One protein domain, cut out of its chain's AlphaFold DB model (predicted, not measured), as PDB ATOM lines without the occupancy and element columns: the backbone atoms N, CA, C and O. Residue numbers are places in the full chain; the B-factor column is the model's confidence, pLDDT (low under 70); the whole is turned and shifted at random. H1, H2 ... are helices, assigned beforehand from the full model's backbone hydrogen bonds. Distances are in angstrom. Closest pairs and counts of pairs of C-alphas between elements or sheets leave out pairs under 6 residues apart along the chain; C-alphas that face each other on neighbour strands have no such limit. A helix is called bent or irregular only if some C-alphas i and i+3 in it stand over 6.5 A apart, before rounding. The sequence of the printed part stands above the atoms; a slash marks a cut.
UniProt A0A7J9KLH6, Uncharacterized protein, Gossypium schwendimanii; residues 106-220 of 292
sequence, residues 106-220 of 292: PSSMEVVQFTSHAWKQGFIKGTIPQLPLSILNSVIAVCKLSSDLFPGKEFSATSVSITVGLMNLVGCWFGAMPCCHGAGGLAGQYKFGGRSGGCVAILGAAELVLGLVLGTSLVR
ATOM      1  N   PRO A 106     114.606  79.682 115.211       91.62
ATOM      2  CA  PRO A 106     114.286  78.538 114.376       91.62
ATOM      3  C   PRO A 106     113.233  78.902 113.328       91.62
ATOM      4  O   PRO A 106     112.370  79.750 113.558       91.62
ATOM      5  N   SER A 107     113.264  78.220 112.181       85.94
ATOM      6  CA  SER A 107     112.162  78.282 111.214       85.94
ATOM      7  C   SER A 107     110.842  77.862 111.869       85.94
ATOM      8  O   SER A 107     110.826  76.959 112.708       85.94
ATOM      9  N   SER A 108     109.728  78.483 111.468       84.25
ATOM     10  CA  SER A 108     108.396  78.065 111.914       84.25
ATOM     11  C   SER A 108     108.154  76.608 111.527       84.25
ATOM     12  O   SER A 108     108.245  76.257 110.349       84.25
ATOM     13  N   MET A 109     107.860  75.768 112.516       82.50
ATOM     14  CA  MET A 109     107.535  74.365 112.306       82.50
ATOM     15  C   MET A 109     106.020  74.205 112.351       82.50
ATOM     16  O   MET A 109     105.390  74.517 113.358       82.50
ATOM     17  N   GLU A 110     105.445  73.719 111.258       85.50
ATOM     18  CA  GLU A 110     104.019  73.423 111.161       85.50
ATOM     19  C   GLU A 110     103.835  71.942 110.854       85.50
ATOM     20  O   GLU A 110     104.594  71.357 110.075       85.50
ATOM     21  N   VAL A 111     102.820  71.332 111.469       92.00
ATOM     22  CA  VAL A 111     102.447  69.956 111.147       92.00
ATOM     23  C   VAL A 111     101.689  69.960 109.825       92.00
ATOM     24  O   VAL A 111     100.584  70.500 109.730       92.00
ATOM     25  N   VAL A 112     102.287  69.355 108.804       90.75
ATOM     26  CA  VAL A 112     101.732  69.299 107.452       90.75
ATOM     27  C   VAL A 112     100.458  68.460 107.448       90.75
ATOM     28  O   VAL A 112     100.448  67.300 107.856       90.75
ATOM     29  N   GLN A 113      99.378  69.047 106.937       88.88
ATOM     30  CA  GLN A 113      98.105  68.364 106.732       88.88
ATOM     31  C   GLN A 113      98.053  67.774 105.319       88.88
ATOM     32  O   GLN A 113      98.195  68.489 104.322       88.88
ATOM     33  N   PHE A 114      97.820  66.465 105.212       87.50
ATOM     34  CA  PHE A 114      97.737  65.780 103.923       87.50
ATOM     35  C   PHE A 114      96.287  65.678 103.452       87.50
ATOM     36  O   PHE A 114      95.482  64.944 104.019       87.50
ATOM     37  N   THR A 115      95.953  66.366 102.362       93.00
ATOM     38  CA  THR A 115      94.677  66.127 101.674       93.00
ATOM     39  C   THR A 115      94.762  64.846 100.846       93.00
ATOM     40  O   THR A 115      95.815  64.525 100.287       93.00
ATOM     41  N   SER A 116      93.645  64.135 100.671       93.62
ATOM     42  CA  SER A 116      93.601  62.930  99.825       93.62
ATOM     43  C   SER A 116      94.067  63.203  98.389       93.62
ATOM     44  O   SER A 116      94.701  62.356  97.758       93.62
ATOM     45  N   HIS A 117      93.800  64.409  97.871       93.06
ATOM     46  CA  HIS A 117      94.283  64.825  96.556       93.06
ATOM     47  C   HIS A 117      95.810  64.972  96.524       93.06
ATOM     48  O   HIS A 117      96.451  64.431  95.621       93.06
ATOM     49  N   ALA A 118      96.396  65.662  97.509       90.31
ATOM     50  CA  ALA A 118      97.846  65.818  97.617       90.31
ATOM     51  C   ALA A 118      98.541  64.461  97.790       90.31
ATOM     52  O   ALA A 118      99.549  64.208  97.131       90.31
ATOM     53  N   TRP A 119      97.957  63.559  98.582       91.12
ATOM     54  CA  TRP A 119      98.468  62.203  98.768       91.12
ATOM     55  C   TRP A 119      98.486  61.413  97.452       91.12
ATOM     56  O   TRP A 119      99.523  60.878  97.064       91.12
ATOM     57  N   LYS A 120      97.380  61.424  96.691       93.81
ATOM     58  CA  LYS A 120      97.307  60.757  95.378       93.81
ATOM     59  C   LYS A 120      98.309  61.339  94.375       93.81
ATOM     60  O   LYS A 120      98.969  60.588  93.657       93.81
ATOM     61  N   GLN A 121      98.441  62.666  94.320       91.19
ATOM     62  CA  GLN A 121      99.420  63.329  93.449       91.19
ATOM     63  C   GLN A 121     100.855  62.976  93.853       91.19
ATOM     64  O   GLN A 121     101.655  62.627  92.987       91.19
ATOM     65  N   GLY A 122     101.170  63.019  95.150       90.06
ATOM     66  CA  GLY A 122     102.483  62.667  95.690       90.06
ATOM     67  C   GLY A 122     102.840  61.200  95.456       90.06
ATOM     68  O   GLY A 122     103.976  60.894  95.094       90.06
ATOM     69  N   PHE A 123     101.871  60.292  95.561       90.44
ATOM     70  CA  PHE A 123     102.072  58.882  95.243       90.44
ATOM     71  C   PHE A 123     102.406  58.680  93.757       90.44
ATOM     72  O   PHE A 123     103.452  58.126  93.420       90.44
ATOM     73  N   ILE A 124     101.561  59.191  92.855       89.12
ATOM     74  CA  ILE A 124     101.698  58.940  91.411       89.12
ATOM     75  C   ILE A 124     102.893  59.694  90.812       89.12
ATOM     76  O   ILE A 124     103.682  59.114  90.069       89.12
ATOM     77  N   LYS A 125     103.029  60.991  91.108       85.44
ATOM     78  CA  LYS A 125     104.056  61.853  90.495       85.44
ATOM     79  C   LYS A 125     105.370  61.881  91.265       85.44
ATOM     80  O   LYS A 125     106.384  62.250  90.685       85.44
ATOM     81  N   GLY A 126     105.345  61.542  92.552       87.19
ATOM     82  CA  GLY A 126     106.526  61.503  93.412       87.19
ATOM     83  C   GLY A 126     107.003  60.075  93.633       87.19
ATOM     84  O   GLY A 126     108.047  59.692  93.123       87.19
ATOM     85  N   THR A 127     106.226  59.270  94.360       89.12
ATOM     86  CA  THR A 127     106.666  57.954  94.857       89.12
ATOM     87  C   THR A 127     107.063  57.007  93.727       89.12
ATOM     88  O   THR A 127     108.182  56.503  93.740       89.12
ATOM     89  N   ILE A 128     106.206  56.809  92.718       85.50
ATOM     90  CA  ILE A 128     106.491  55.892  91.595       85.50
ATOM     91  C   ILE A 128     107.836  56.208  90.905       85.50
ATOM     92  O   ILE A 128     108.680  55.313  90.830       85.50
ATOM     93  N   PRO A 129     108.096  57.441  90.421       82.81
ATOM     94  CA  PRO A 129     109.378  57.761  89.793       82.81
ATOM     95  C   PRO A 129     110.559  57.826  90.775       82.81
ATOM     96  O   PRO A 129     111.698  57.604  90.363       82.81
ATOM     97  N   GLN A 130     110.313  58.115  92.055       88.00
ATOM     98  CA  GLN A 130     111.354  58.259  93.077       88.00
ATOM     99  C   GLN A 130     111.810  56.916  93.666       88.00
ATOM    100  O   GLN A 130     112.924  56.839  94.190       88.00
ATOM    101  N   LEU A 131     110.993  55.861  93.573       87.44
ATOM    102  CA  LEU A 131     111.313  54.524  94.086       87.44
ATOM    103  C   LEU A 131     112.617  53.966  93.486       87.44
ATOM    104  O   LEU A 131     113.534  53.690  94.266       87.44
ATOM    105  N   PRO A 132     112.785  53.868  92.148       86.06
ATOM    106  CA  PRO A 132     114.041  53.402  91.564       86.06
ATOM    107  C   PRO A 132     115.231  54.275  91.963       86.06
ATOM    108  O   PRO A 132     116.285  53.760  92.328       86.06
ATOM    109  N   LEU A 133     115.054  55.600  91.944       85.50
ATOM    110  CA  LEU A 133     116.125  56.540  92.262       85.50
ATOM    111  C   LEU A 133     116.595  56.396  93.715       85.50
ATOM    112  O   LEU A 133     117.797  56.397  93.977       85.50
ATOM    113  N   SER A 134     115.663  56.231  94.654       89.81
ATOM    114  CA  SER A 134     115.975  56.078  96.078       89.81
ATOM    115  C   SER A 134     116.641  54.735  96.355       89.81
ATOM    116  O   SER A 134     117.668  54.699  97.024       89.81
ATOM    117  N   ILE A 135     116.132  53.643  95.783       89.75
ATOM    118  CA  ILE A 135     116.739  52.315  95.951       89.75
ATOM    119  C   ILE A 135     118.163  52.299  95.377       89.75
ATOM    120  O   ILE A 135     119.100  51.883  96.057       89.75
ATOM    121  N   LEU A 136     118.355  52.801  94.155       87.94
ATOM    122  CA  LEU A 136     119.660  52.771  93.492       87.94
ATOM    123  C   LEU A 136     120.671  53.705  94.166       87.94
ATOM    124  O   LEU A 136     121.764  53.264  94.513       87.94
ATOM    125  N   ASN A 137     120.320  54.974  94.382       87.62
ATOM    126  CA  ASN A 137     121.261  55.981  94.885       87.62
ATOM    127  C   ASN A 137     121.409  55.946  96.413       87.62
ATOM    128  O   ASN A 137     122.501  56.129  96.943       87.62
ATOM    129  N   SER A 138     120.317  55.710  97.139       89.81
ATOM    130  CA  SER A 138     120.281  55.888  98.600       89.81
ATOM    131  C   SER A 138     120.429  54.595  99.390       89.81
ATOM    132  O   SER A 138     120.671  54.660 100.591       89.81
ATOM    133  N   VAL A 139     120.299  53.437  98.733       93.44
ATOM    134  CA  VAL A 139     120.467  52.123  99.365       93.44
ATOM    135  C   VAL A 139     121.617  51.370  98.712       93.44
ATOM    136  O   VAL A 139     122.650  51.180  99.349       93.44
ATOM    137  N   ILE A 140     121.482  50.985  97.441       91.62
ATOM    138  CA  ILE A 140     122.452  50.108  96.766       91.62
ATOM    139  C   ILE A 140     123.811  50.800  96.621       91.62
ATOM    140  O   ILE A 140     124.821  50.252  97.065       91.62
ATOM    141  N   ALA A 141     123.848  52.011  96.057       90.25
ATOM    142  CA  ALA A 141     125.096  52.750  95.869       90.25
ATOM    143  C   ALA A 141     125.765  53.104  97.206       90.25
ATOM    144  O   ALA A 141     126.980  52.987  97.327       90.25
ATOM    145  N   VAL A 142     124.981  53.475  98.226       92.31
ATOM    146  CA  VAL A 142     125.499  53.751  99.576       92.31
ATOM    147  C   VAL A 142     126.107  52.497 100.195       92.31
ATOM    148  O   VAL A 142     127.221  52.574 100.708       92.31
ATOM    149  N   CYS A 143     125.429  51.346 100.134       93.12
ATOM    150  CA  CYS A 143     125.962  50.092 100.677       93.12
ATOM    151  C   CYS A 143     127.249  49.694  99.953       93.12
ATOM    152  O   CYS A 143     128.255  49.432 100.605       93.12
ATOM    153  N   LYS A 144     127.244  49.725  98.612       90.75
ATOM    154  CA  LYS A 144     128.424  49.378  97.812       90.75
ATOM    155  C   LYS A 144     129.609  50.283  98.133       90.75
ATOM    156  O   LYS A 144     130.691  49.784  98.419       90.75
ATOM    157  N   LEU A 145     129.390  51.597  98.134       90.25
ATOM    158  CA  LEU A 145     130.437  52.566  98.436       90.25
ATOM    159  C   LEU A 145     130.942  52.415  99.876       90.25
ATOM    160  O   LEU A 145     132.140  52.499 100.115       90.25
ATOM    161  N   SER A 146     130.053  52.164 100.838       91.69
ATOM    162  CA  SER A 146     130.450  51.964 102.237       91.69
ATOM    163  C   SER A 146     131.342  50.733 102.396       91.69
ATOM    164  O   SER A 146     132.366  50.824 103.069       91.69
ATOM    165  N   SER A 147     131.008  49.621 101.734       91.31
ATOM    166  CA  SER A 147     131.841  48.412 101.728       91.31
ATOM    167  C   SER A 147     133.198  48.631 101.051       91.31
ATOM    168  O   SER A 147     134.202  48.099 101.519       91.31
ATOM    169  N   ASP A 148     133.250  49.441  99.987       89.69
ATOM    170  CA  ASP A 148     134.503  49.768  99.291       89.69
ATOM    171  C   ASP A 148     135.415  50.684 100.124       89.69
ATOM    172  O   ASP A 148     136.638  50.545 100.101       89.69
ATOM    173  N   LEU A 149     134.829  51.633 100.860       90.56
ATOM    174  CA  LEU A 149     135.566  52.607 101.669       90.56
ATOM    175  C   LEU A 149     135.952  52.077 103.057       90.56
ATOM    176  O   LEU A 149     136.946  52.525 103.628       90.56
ATOM    177  N   PHE A 150     135.175  51.143 103.609       91.19
ATOM    178  CA  PHE A 150     135.364  50.583 104.948       91.19
ATOM    179  C   PHE A 150     135.359  49.047 104.904       91.19
ATOM    180  O   PHE A 150     134.389  48.421 105.345       91.19
ATOM    181  N   PRO A 151     136.437  48.422 104.391       88.69
ATOM    182  CA  PRO A 151     136.516  46.970 104.280       88.69
ATOM    183  C   PRO A 151     136.400  46.299 105.656       88.69
ATOM    184  O   PRO A 151     136.922  46.800 106.653       88.69
ATOM    185  N   GLY A 152     135.702  45.162 105.708       85.31
ATOM    186  CA  GLY A 152     135.445  44.414 106.946       85.31
ATOM    187  C   GLY A 152     134.239  44.899 107.759       85.31
ATOM    188  O   GLY A 152     133.954  44.324 108.807       85.31
ATOM    189  N   LYS A 153     133.513  45.925 107.296       86.06
ATOM    190  CA  LYS A 153     132.207  46.308 107.848       86.06
ATOM    191  C   LYS A 153     131.090  45.869 106.913       86.06
ATOM    192  O   LYS A 153     131.147  46.120 105.712       86.06
ATOM    193  N   GLU A 154     130.059  45.250 107.474       82.62
ATOM    194  CA  GLU A 154     128.876  44.855 106.718       82.62
ATOM    195  C   GLU A 154     127.812  45.950 106.759       82.62
ATOM    196  O   GLU A 154     127.430  46.442 107.822       82.62
ATOM    197  N   PHE A 155     127.309  46.313 105.581       86.62
ATOM    198  CA  PHE A 155     126.227  47.276 105.417       86.62
ATOM    199  C   PHE A 155     125.059  46.585 104.714       86.62
ATOM    200  O   PHE A 155     125.136  46.248 103.534       86.62
ATOM    201  N   SER A 156     123.973  46.347 105.450       92.06
ATOM    202  CA  SER A 156     122.782  45.686 104.912       92.06
ATOM    203  C   SER A 156     121.854  46.682 104.223       92.06
ATOM    204  O   SER A 156     121.433  47.675 104.825       92.06
ATOM    205  N   ALA A 157     121.447  46.357 102.993       93.62
ATOM    206  CA  ALA A 157     120.440  47.109 102.248       93.62
ATOM    207  C   ALA A 157     119.128  47.256 103.035       93.62
ATOM    208  O   ALA A 157     118.489  48.303 102.964       93.62
ATOM    209  N   THR A 158     118.753  46.251 103.834       94.31
ATOM    210  CA  THR A 158     117.554  46.289 104.681       94.31
ATOM    211  C   THR A 158     117.682  47.348 105.772       94.31
ATOM    212  O   THR A 158     116.799  48.189 105.915       94.31
ATOM    213  N   SER A 159     118.801  47.359 106.504       93.31
ATOM    214  CA  SER A 159     119.042  48.338 107.575       93.31
ATOM    215  C   SER A 159     119.082  49.771 107.026       93.31
ATOM    216  O   SER A 159     118.401  50.664 107.538       93.31
ATOM    217  N   VAL A 160     119.791  49.981 105.912       93.94
ATOM    218  CA  VAL A 160     119.846  51.283 105.233       93.94
ATOM    219  C   VAL A 160     118.453  51.706 104.748       93.94
ATOM    220  O   VAL A 160     118.047  52.838 104.993       93.94
ATOM    221  N   SER A 161     117.673  50.795 104.155       94.50
ATOM    222  CA  SER A 161     116.302  51.089 103.709       94.50
ATOM    223  C   SER A 161     115.378  51.478 104.862       94.50
ATOM    224  O   SER A 161     114.622  52.437 104.729       94.50
ATOM    225  N   ILE A 162     115.456  50.784 106.004       95.62
ATOM    226  CA  ILE A 162     114.646  51.099 107.191       95.62
ATOM    227  C   ILE A 162     114.981  52.497 107.710       95.62
ATOM    228  O   ILE A 162     114.075  53.292 107.943       95.62
ATOM    229  N   THR A 163     116.264  52.834 107.851       94.56
ATOM    230  CA  THR A 163     116.661  54.162 108.355       94.56
ATOM    231  C   THR A 163     116.255  55.293 107.405       94.56
ATOM    232  O   THR A 163     115.755  56.318 107.867       94.56
ATOM    233  N   VAL A 164     116.384  55.097 106.086       94.44
ATOM    234  CA  VAL A 164     115.881  56.041 105.068       94.44
ATOM    235  C   VAL A 164     114.355  56.152 105.119       94.44
ATOM    236  O   VAL A 164     113.815  57.253 105.030       94.44
ATOM    237  N   GLY A 165     113.642  55.042 105.308       94.69
ATOM    238  CA  GLY A 165     112.190  55.048 105.478       94.69
ATOM    239  C   GLY A 165     111.761  55.838 106.714       94.69
ATOM    240  O   GLY A 165     110.926  56.732 106.606       94.69
ATOM    241  N   LEU A 166     112.379  55.569 107.866       96.12
ATOM    242  CA  LEU A 166     112.064  56.228 109.135       96.12
ATOM    243  C   LEU A 166     112.339  57.735 109.091       96.12
ATOM    244  O   LEU A 166     111.469  58.507 109.492       96.12
ATOM    245  N   MET A 167     113.487  58.178 108.561       93.94
ATOM    246  CA  MET A 167     113.788  59.620 108.480       93.94
ATOM    247  C   MET A 167     112.757  60.374 107.625       93.94
ATOM    248  O   MET A 167     112.354  61.480 107.979       93.94
ATOM    249  N   ASN A 168     112.281  59.766 106.531       94.06
ATOM    250  CA  ASN A 168     111.294  60.385 105.646       94.06
ATOM    251  C   ASN A 168     109.871  60.292 106.203       94.06
ATOM    252  O   ASN A 168     109.094  61.225 106.021       94.06
ATOM    253  N   LEU A 169     109.538  59.195 106.890       93.88
ATOM    254  CA  LEU A 169     108.241  59.014 107.539       93.88
ATOM    255  C   LEU A 169     108.043  60.007 108.683       93.88
ATOM    256  O   LEU A 169     106.933  60.481 108.871       93.88
ATOM    257  N   VAL A 170     109.101  60.316 109.437       93.75
ATOM    258  CA  VAL A 170     109.051  61.310 110.517       93.75
ATOM    259  C   VAL A 170     109.115  62.727 109.946       93.75
ATOM    260  O   VAL A 170     108.278  63.559 110.283       93.75
ATOM    261  N   GLY A 171     110.074  63.006 109.057       92.44
ATOM    262  CA  GLY A 171     110.318  64.357 108.552       92.44
ATOM    263  C   GLY A 171     109.159  64.949 107.748       92.44
ATOM    264  O   GLY A 171     108.921  66.157 107.822       92.44
ATOM    265  N   CYS A 172     108.403  64.128 107.010       91.88
ATOM    266  CA  CYS A 172     107.337  64.628 106.138       91.88
ATOM    267  C   CYS A 172     106.221  65.363 106.900       91.88
ATOM    268  O   CYS A 172     105.660  66.321 106.369       91.88
ATOM    269  N   TRP A 173     105.946  64.981 108.153       92.62
ATOM    270  CA  TRP A 173     104.955  65.647 109.004       92.62
ATOM    271  C   TRP A 173     105.364  67.061 109.401       92.62
ATOM    272  O   TRP A 173     104.497  67.860 109.719       92.62
ATOM    273  N   PHE A 174     106.655  67.387 109.349       91.88
ATOM    274  CA  PHE A 174     107.196  68.694 109.733       91.88
ATOM    275  C   PHE A 174     107.656  69.512 108.518       91.88
ATOM    276  O   PHE A 174     108.438  70.451 108.654       91.88
ATOM    277  N   GLY A 175     107.214  69.135 107.313       88.88
ATOM    278  CA  GLY A 175     107.562  69.833 106.076       88.88
ATOM    279  C   GLY A 175     108.991  69.581 105.594       88.88
ATOM    280  O   GLY A 175     109.481  70.326 104.743       88.88
ATOM    281  N   ALA A 176     109.669  68.545 106.102       90.31
ATOM    282  CA  ALA A 176     110.989  68.185 105.606       90.31
ATOM    283  C   ALA A 176     110.908  67.719 104.146       90.31
ATOM    284  O   ALA A 176     110.039  66.933 103.757       90.31
ATOM    285  N   MET A 177     111.858  68.187 103.338       89.94
ATOM    286  CA  MET A 177     112.079  67.648 101.999       89.94
ATOM    287  C   MET A 177     112.580  66.199 102.098       89.94
ATOM    288  O   MET A 177     113.240  65.865 103.081       89.94
ATOM    289  N   PRO A 178     112.319  65.337 101.095       89.56
ATOM    290  CA  PRO A 178     112.789  63.959 101.123       89.56
ATOM    291  C   PRO A 178     114.306  63.850 101.339       89.56
ATOM    292  O   PRO A 178     115.090  64.463 100.610       89.56
ATOM    293  N   CYS A 179     114.710  63.046 102.319       91.44
ATOM    294  CA  CYS A 179     116.099  62.853 102.734       91.44
ATOM    295  C   CYS A 179     116.631  61.468 102.345       91.44
ATOM    296  O   CYS A 179     115.882  60.521 102.101       91.44
ATOM    297  N   CYS A 180     117.953  61.331 102.313       93.50
ATOM    298  CA  CYS A 180     118.637  60.060 102.112       93.50
ATOM    299  C   CYS A 180     120.023  60.089 102.766       93.50
ATOM    300  O   CYS A 180     120.521  61.162 103.092       93.50
ATOM    301  N   HIS A 181     120.675  58.930 102.905       88.25
ATOM    302  CA  HIS A 181     122.091  58.886 103.304       88.25
ATOM    303  C   HIS A 181     123.022  59.419 102.207       88.25
ATOM    304  O   HIS A 181     124.008  60.075 102.514       88.25
ATOM    305  N   GLY A 182     122.682  59.160 100.936       83.81
ATOM    306  CA  GLY A 182     123.352  59.691  99.745       83.81
ATOM    307  C   GLY A 182     124.815  59.254  99.569       83.81
ATOM    308  O   GLY A 182     125.710  59.700 100.284       83.81
ATOM    309  N   ALA A 183     125.110  58.455  98.535       86.56
ATOM    310  CA  ALA A 183     126.477  57.984  98.274       86.56
ATOM    311  C   ALA A 183     127.476  59.139  98.046       86.56
ATOM    312  O   ALA A 183     128.614  59.080  98.505       86.56
ATOM    313  N   GLY A 184     127.040  60.229  97.405       84.75
ATOM    314  CA  GLY A 184     127.885  61.406  97.173       84.75
ATOM    315  C   GLY A 184     128.325  62.115  98.457       84.75
ATOM    316  O   GLY A 184     129.481  62.521  98.563       84.75
ATOM    317  N   GLY A 185     127.443  62.215  99.459       86.19
ATOM    318  CA  GLY A 185     127.779  62.806 100.759       86.19
ATOM    319  C   GLY A 185     128.840  61.982 101.489       86.19
ATOM    320  O   GLY A 185     129.845  62.526 101.948       86.19
ATOM    321  N   LEU A 186     128.669  60.656 101.498       89.00
ATOM    322  CA  LEU A 186     129.653  59.717 102.038       89.00
ATOM    323  C   LEU A 186     131.007  59.817 101.317       89.00
ATOM    324  O   LEU A 186     132.045  59.932 101.971       89.00
ATOM    325  N   ALA A 187     131.000  59.815  99.980       86.88
ATOM    326  CA  ALA A 187     132.210  59.952  99.172       86.88
ATOM    327  C   ALA A 187     132.942  61.267  99.469       86.88
ATOM    328  O   ALA A 187     134.162  61.269  99.635       86.88
ATOM    329  N   GLY A 188     132.205  62.377  99.581       85.00
ATOM    330  CA  GLY A 188     132.753  63.692  99.914       85.00
ATOM    331  C   GLY A 188     133.405  63.711 101.295       85.00
ATOM    332  O   GLY A 188     134.574  64.081 101.416       85.00
ATOM    333  N   GLN A 189     132.694  63.238 102.320       88.69
ATOM    334  CA  GLN A 189     133.233  63.115 103.679       88.69
ATOM    335  C   GLN A 189     134.516  62.277 103.692       88.69
ATOM    336  O   GLN A 189     135.534  62.696 104.245       88.69
ATOM    337  N   TYR A 190     134.513  61.129 103.010       88.00
ATOM    338  CA  TYR A 190     135.693  60.275 102.917       88.00
ATOM    339  C   TYR A 190     136.852  60.948 102.164       88.00
ATOM    340  O   TYR A 190     138.004  60.883 102.610       88.00
ATOM    341  N   LYS A 191     136.574  61.644 101.057       83.06
ATOM    342  CA  LYS A 191     137.570  62.404 100.282       83.06
ATOM    343  C   LYS A 191     138.266  63.466 101.137       83.06
ATOM    344  O   LYS A 191     139.475  63.635 101.005       83.06
ATOM    345  N   PHE A 192     137.538  64.100 102.056       83.00
ATOM    346  CA  PHE A 192     138.070  65.108 102.982       83.00
ATOM    347  C   PHE A 192     138.582  64.547 104.320       83.00
ATOM    348  O   PHE A 192     138.871  65.309 105.237       83.00
ATOM    349  N   GLY A 193     138.754  63.227 104.432       85.88
ATOM    350  CA  GLY A 193     139.404  62.599 105.591       85.88
ATOM    351  C   GLY A 193     138.457  62.091 106.682       85.88
ATOM    352  O   GLY A 193     138.928  61.535 107.670       85.88
ATOM    353  N   GLY A 194     137.137  62.192 106.505       89.25
ATOM    354  CA  GLY A 194     136.156  61.570 107.395       89.25
ATOM    355  C   GLY A 194     136.271  60.042 107.378       89.25
ATOM    356  O   GLY A 194     136.236  59.417 106.316       89.25
ATOM    357  N   ARG A 195     136.455  59.416 108.546       91.88
ATOM    358  CA  ARG A 195     136.625  57.950 108.682       91.88
ATOM    359  C   ARG A 195     135.687  57.303 109.702       91.88
ATOM    360  O   ARG A 195     135.727  56.091 109.893       91.88
ATOM    361  N   SER A 196     134.843  58.092 110.356       90.44
ATOM    362  CA  SER A 196     133.905  57.619 111.372       90.44
ATOM    363  C   SER A 196     132.563  58.333 111.237       90.44
ATOM    364  O   SER A 196     132.492  59.427 110.684       90.44
ATOM    365  N   GLY A 197     131.500  57.749 111.795       88.69
ATOM    366  CA  GLY A 197     130.182  58.397 111.840       88.69
ATOM    367  C   GLY A 197     130.169  59.714 112.629       88.69
ATOM    368  O   GLY A 197     129.264  60.520 112.450       88.69
ATOM    369  N   GLY A 198     131.199  59.976 113.442       92.19
ATOM    370  CA  GLY A 198     131.348  61.231 114.177       92.19
ATOM    371  C   GLY A 198     131.431  62.457 113.266       92.19
ATOM    372  O   GLY A 198     130.861  63.486 113.607       92.19
ATOM    373  N   CYS A 199     132.052  62.359 112.081       91.44
ATOM    374  CA  CYS A 199     132.096  63.498 111.153       91.44
ATOM    375  C   CYS A 199     130.704  63.842 110.600       91.44
ATOM    376  O   CYS A 199     130.369  65.016 110.459       91.44
ATOM    377  N   VAL A 200     129.868  62.825 110.369       90.50
ATOM    378  CA  VAL A 200     128.471  62.997 109.952       90.50
ATOM    379  C   VAL A 200     127.640  63.578 111.096       90.50
ATOM    380  O   VAL A 200     126.873  64.509 110.874       90.50
ATOM    381  N   ALA A 201     127.832  63.089 112.325       93.81
ATOM    382  CA  ALA A 201     127.137  63.605 113.502       93.81
ATOM    383  C   ALA A 201     127.477  65.078 113.782       93.81
ATOM    384  O   ALA A 201     126.578  65.867 114.055       93.81
ATOM    385  N   ILE A 202     128.752  65.467 113.664       94.69
ATOM    386  CA  ILE A 202     129.188  66.861 113.824       94.69
ATOM    387  C   ILE A 202     128.594  67.746 112.727       94.69
ATOM    388  O   ILE A 202     128.116  68.835 113.035       94.69
ATOM    389  N   LEU A 203     128.586  67.287 111.468       91.88
ATOM    390  CA  LEU A 203     127.955  68.035 110.379       91.88
ATOM    391  C   LEU A 203     126.457  68.234 110.647       91.88
ATOM    392  O   LEU A 203     125.985  69.366 110.602       91.88
ATOM    393  N   GLY A 204     125.738  67.167 111.003       93.69
ATOM    394  CA  GLY A 204     124.314  67.249 111.327       93.69
ATOM    395  C   GLY A 204     124.032  68.139 112.541       93.69
ATOM    396  O   GLY A 204     123.077  68.909 112.532       93.69
ATOM    397  N   ALA A 205     124.887  68.105 113.566       96.62
ATOM    398  CA  ALA A 205     124.783  69.003 114.714       96.62
ATOM    399  C   ALA A 205     125.030  70.467 114.319       96.62
ATOM    400  O   ALA A 205     124.312  71.352 114.778       96.62
ATOM    401  N   ALA A 206     126.003  70.734 113.445       95.50
ATOM    402  CA  ALA A 206     126.266  72.076 112.933       95.50
ATOM    403  C   ALA A 206     125.091  72.605 112.093       95.50
ATOM    404  O   ALA A 206     124.687  73.754 112.271       95.50
ATOM    405  N   GLU A 207     124.504  71.772 111.230       93.69
ATOM    406  CA  GLU A 207     123.301  72.109 110.457       93.69
ATOM    407  C   GLU A 207     122.085  72.339 111.362       93.69
ATOM    408  O   GLU A 207     121.329  73.286 111.145       93.69
ATOM    409  N   LEU A 208     121.928  71.534 112.417       94.38
ATOM    410  CA  LEU A 208     120.875  71.715 113.415       94.38
ATOM    411  C   LEU A 208     121.037  73.046 114.155       94.38
ATOM    412  O   LEU A 208     120.079  73.810 114.249       94.38
ATOM    413  N   VAL A 209     122.241  73.358 114.643       95.81
ATOM    414  CA  VAL A 209     122.534  74.646 115.294       95.81
ATOM    415  C   VAL A 209     122.273  75.797 114.327       95.81
ATOM    416  O   VAL A 209     121.621  76.771 114.700       95.81
ATOM    417  N   LEU A 210     122.708  75.676 113.071       93.62
ATOM    418  CA  LEU A 210     122.445  76.677 112.041       93.62
ATOM    419  C   LEU A 210     120.938  76.880 111.820       93.62
ATOM    420  O   LEU A 210     120.483  78.019 111.742       93.62
ATOM    421  N   GLY A 211     120.160  75.799 111.766       92.50
ATOM    422  CA  GLY A 211     118.706  75.845 111.627       92.50
ATOM    423  C   GLY A 211     117.998  76.449 112.843       92.50
ATOM    424  O   GLY A 211     117.054  77.215 112.673       92.50
ATOM    425  N   LEU A 212     118.466  76.163 114.060       93.56
ATOM    426  CA  LEU A 212     117.896  76.710 115.297       93.56
ATOM    427  C   LEU A 212     118.237  78.190 115.504       93.56
ATOM    428  O   LEU A 212     117.430  78.937 116.051       93.56
ATOM    429  N   VAL A 213     119.426  78.619 115.079       94.31
ATOM    430  CA  VAL A 213     119.915  79.988 115.293       94.31
ATOM    431  C   VAL A 213     119.535  80.913 114.138       94.31
ATOM    432  O   VAL A 213     119.160  82.056 114.383       94.31
ATOM    433  N   LEU A 214     119.622  80.449 112.890       93.75
ATOM    434  CA  LEU A 214     119.426  81.266 111.685       93.75
ATOM    435  C   LEU A 214     118.268  80.800 110.792       93.75
ATOM    436  O   LEU A 214     118.083  81.375 109.718       93.75
ATOM    437  N   GLY A 215     117.470  79.809 111.201       91.12
ATOM    438  CA  GLY A 215     116.397  79.236 110.379       91.12
ATOM    439  C   GLY A 215     115.440  80.277 109.795       91.12
ATOM    440  O   GLY A 215     115.160  80.253 108.594       91.12
ATOM    441  N   THR A 216     115.033  81.275 110.588       90.44
ATOM    442  CA  THR A 216     114.122  82.346 110.137       90.44
ATOM    443  C   THR A 216     114.657  83.209 108.993       90.44
ATOM    444  O   THR A 216     113.867  83.788 108.240       90.44
ATOM    445  N   SER A 217     115.978  83.332 108.861       91.12
ATOM    446  CA  SER A 217     116.625  84.235 107.900       91.12
ATOM    447  C   SER A 217     117.476  83.516 106.855       91.12
ATOM    448  O   SER A 217     117.812  84.129 105.842       91.12
ATOM    449  N   LEU A 218     117.789  82.230 107.043       88.81
ATOM    450  CA  LEU A 218     118.700  81.484 106.175       88.81
ATOM    451  C   LEU A 218     118.229  81.470 104.716       88.81
ATOM    452  O   LEU A 218     119.001  81.809 103.825       88.81
ATOM    453  N   VAL A 219     116.950  81.165 104.473       84.81
ATOM    454  CA  VAL A 219     116.376  81.162 103.113       84.81
ATOM    455  C   VAL A 219     116.485  82.544 102.464       84.81
ATOM    456  O   VAL A 219     116.908  82.643 101.319       84.81
ATOM    457  N   ARG A 220     116.227  83.624 103.215       85.25
ATOM    458  CA  ARG A 220     116.326  85.001 102.696       85.25
ATOM    459  C   ARG A 220     117.752  85.388 102.319       85.25
ATOM    460  O   ARG A 220     117.937  86.162 101.389       85.25
TER     461      ARG A 220
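This is residues 106 to 220 of the 292 residues of an uncharacterized protein of Gossypium schwendimanii (UniProt A0A7J9KLH6). Picture a loose, open frame of helices: the long bent H1 makes one long edge, H4 makes the opposite edge, and H2 runs between them through the middle. At one end the short H3 packs on H1b, the second arm of H1, and comes close to H4, while at the other end the unnamed residues 106 to 115 lead to H1a, the first arm, whose residues 116 to 121 and 123 to 129 stick out free. The printed part has 115 residues with four named helices, in the order H1, H2, H3, H4, and no named strand; its class is all helix. It is only just loose, close to compact, with a radius of gyration of the C-alphas of 16.4 A, and it spans 46 by 36 by 20 A.

Start at residue 106 and go on to H1, residues 116 to 149, assigned as one helix by its hydrogen bonds but bent: C-alphas 129 and 132 are 6.6 A apart. Its arms, H1a, residues 116 to 129, and H1b, residues 132 to 149, stand at a steep tilt of 49 degrees. H1a touches no helix. Next comes H2, residues 157 to 174; with residues 157 to 164 alone it touches residues 135 to 143 of H1b, closest at the C-alphas of Val 139 and Ala 157, 5.8 A. These two run opposite ways at a steep tilt of 53 degrees. H3, residues 183 to 191, touches H1b, closest at the C-alphas of Val 142 and Ala 183, 4.5 A, and runs the same way at a shallow tilt of 25 degrees. H4, residues 197 to 220, touches no helix; it is close to H3 but not clearly touching, with the C-alphas of Gln 189 and Cys 199 closest at 7.6 A. H2 and H4 are apart. In H3 every O i to N i+4 pair is within hydrogen-bond range; the counts are 8 of 10 in H1a, 11 of 14 in H1b, 12 of 14 in H2 and 16 of 20 in H4.

Find C-alpha 116 at (93.601, 62.930, 99.825); from there H1a runs 19.4 A to C-alpha 129, and it is irregular, with C-alphas 125 and 128 6.53 A apart. H1b runs 23.8 A from C-alpha 132 to C-alpha 149 at (135.566, 52.607, 101.669). H2 measures 26.4 A and is neither bent nor irregular, but only just: C-alphas 170 and 173 are 6.2 A apart. H3 measures 12.1 A. H4 runs 31.4 A to C-alpha 220 at (116.326, 85.001, 102.696); it is irregular, with C-alphas 213 and 216 8.1 A apart and a kink of 88 degrees near residue 214.

Look for the two C-alphas farthest apart at His 117 and Gly 152, 47.1 A. The printed part has no cut. The link from H3 to H4 is tight, those from H1 to H2 and from H2 to H3 are short, and no link is long. The mean pLDDT of the printed part is 90.3, and no printed residue is under 70.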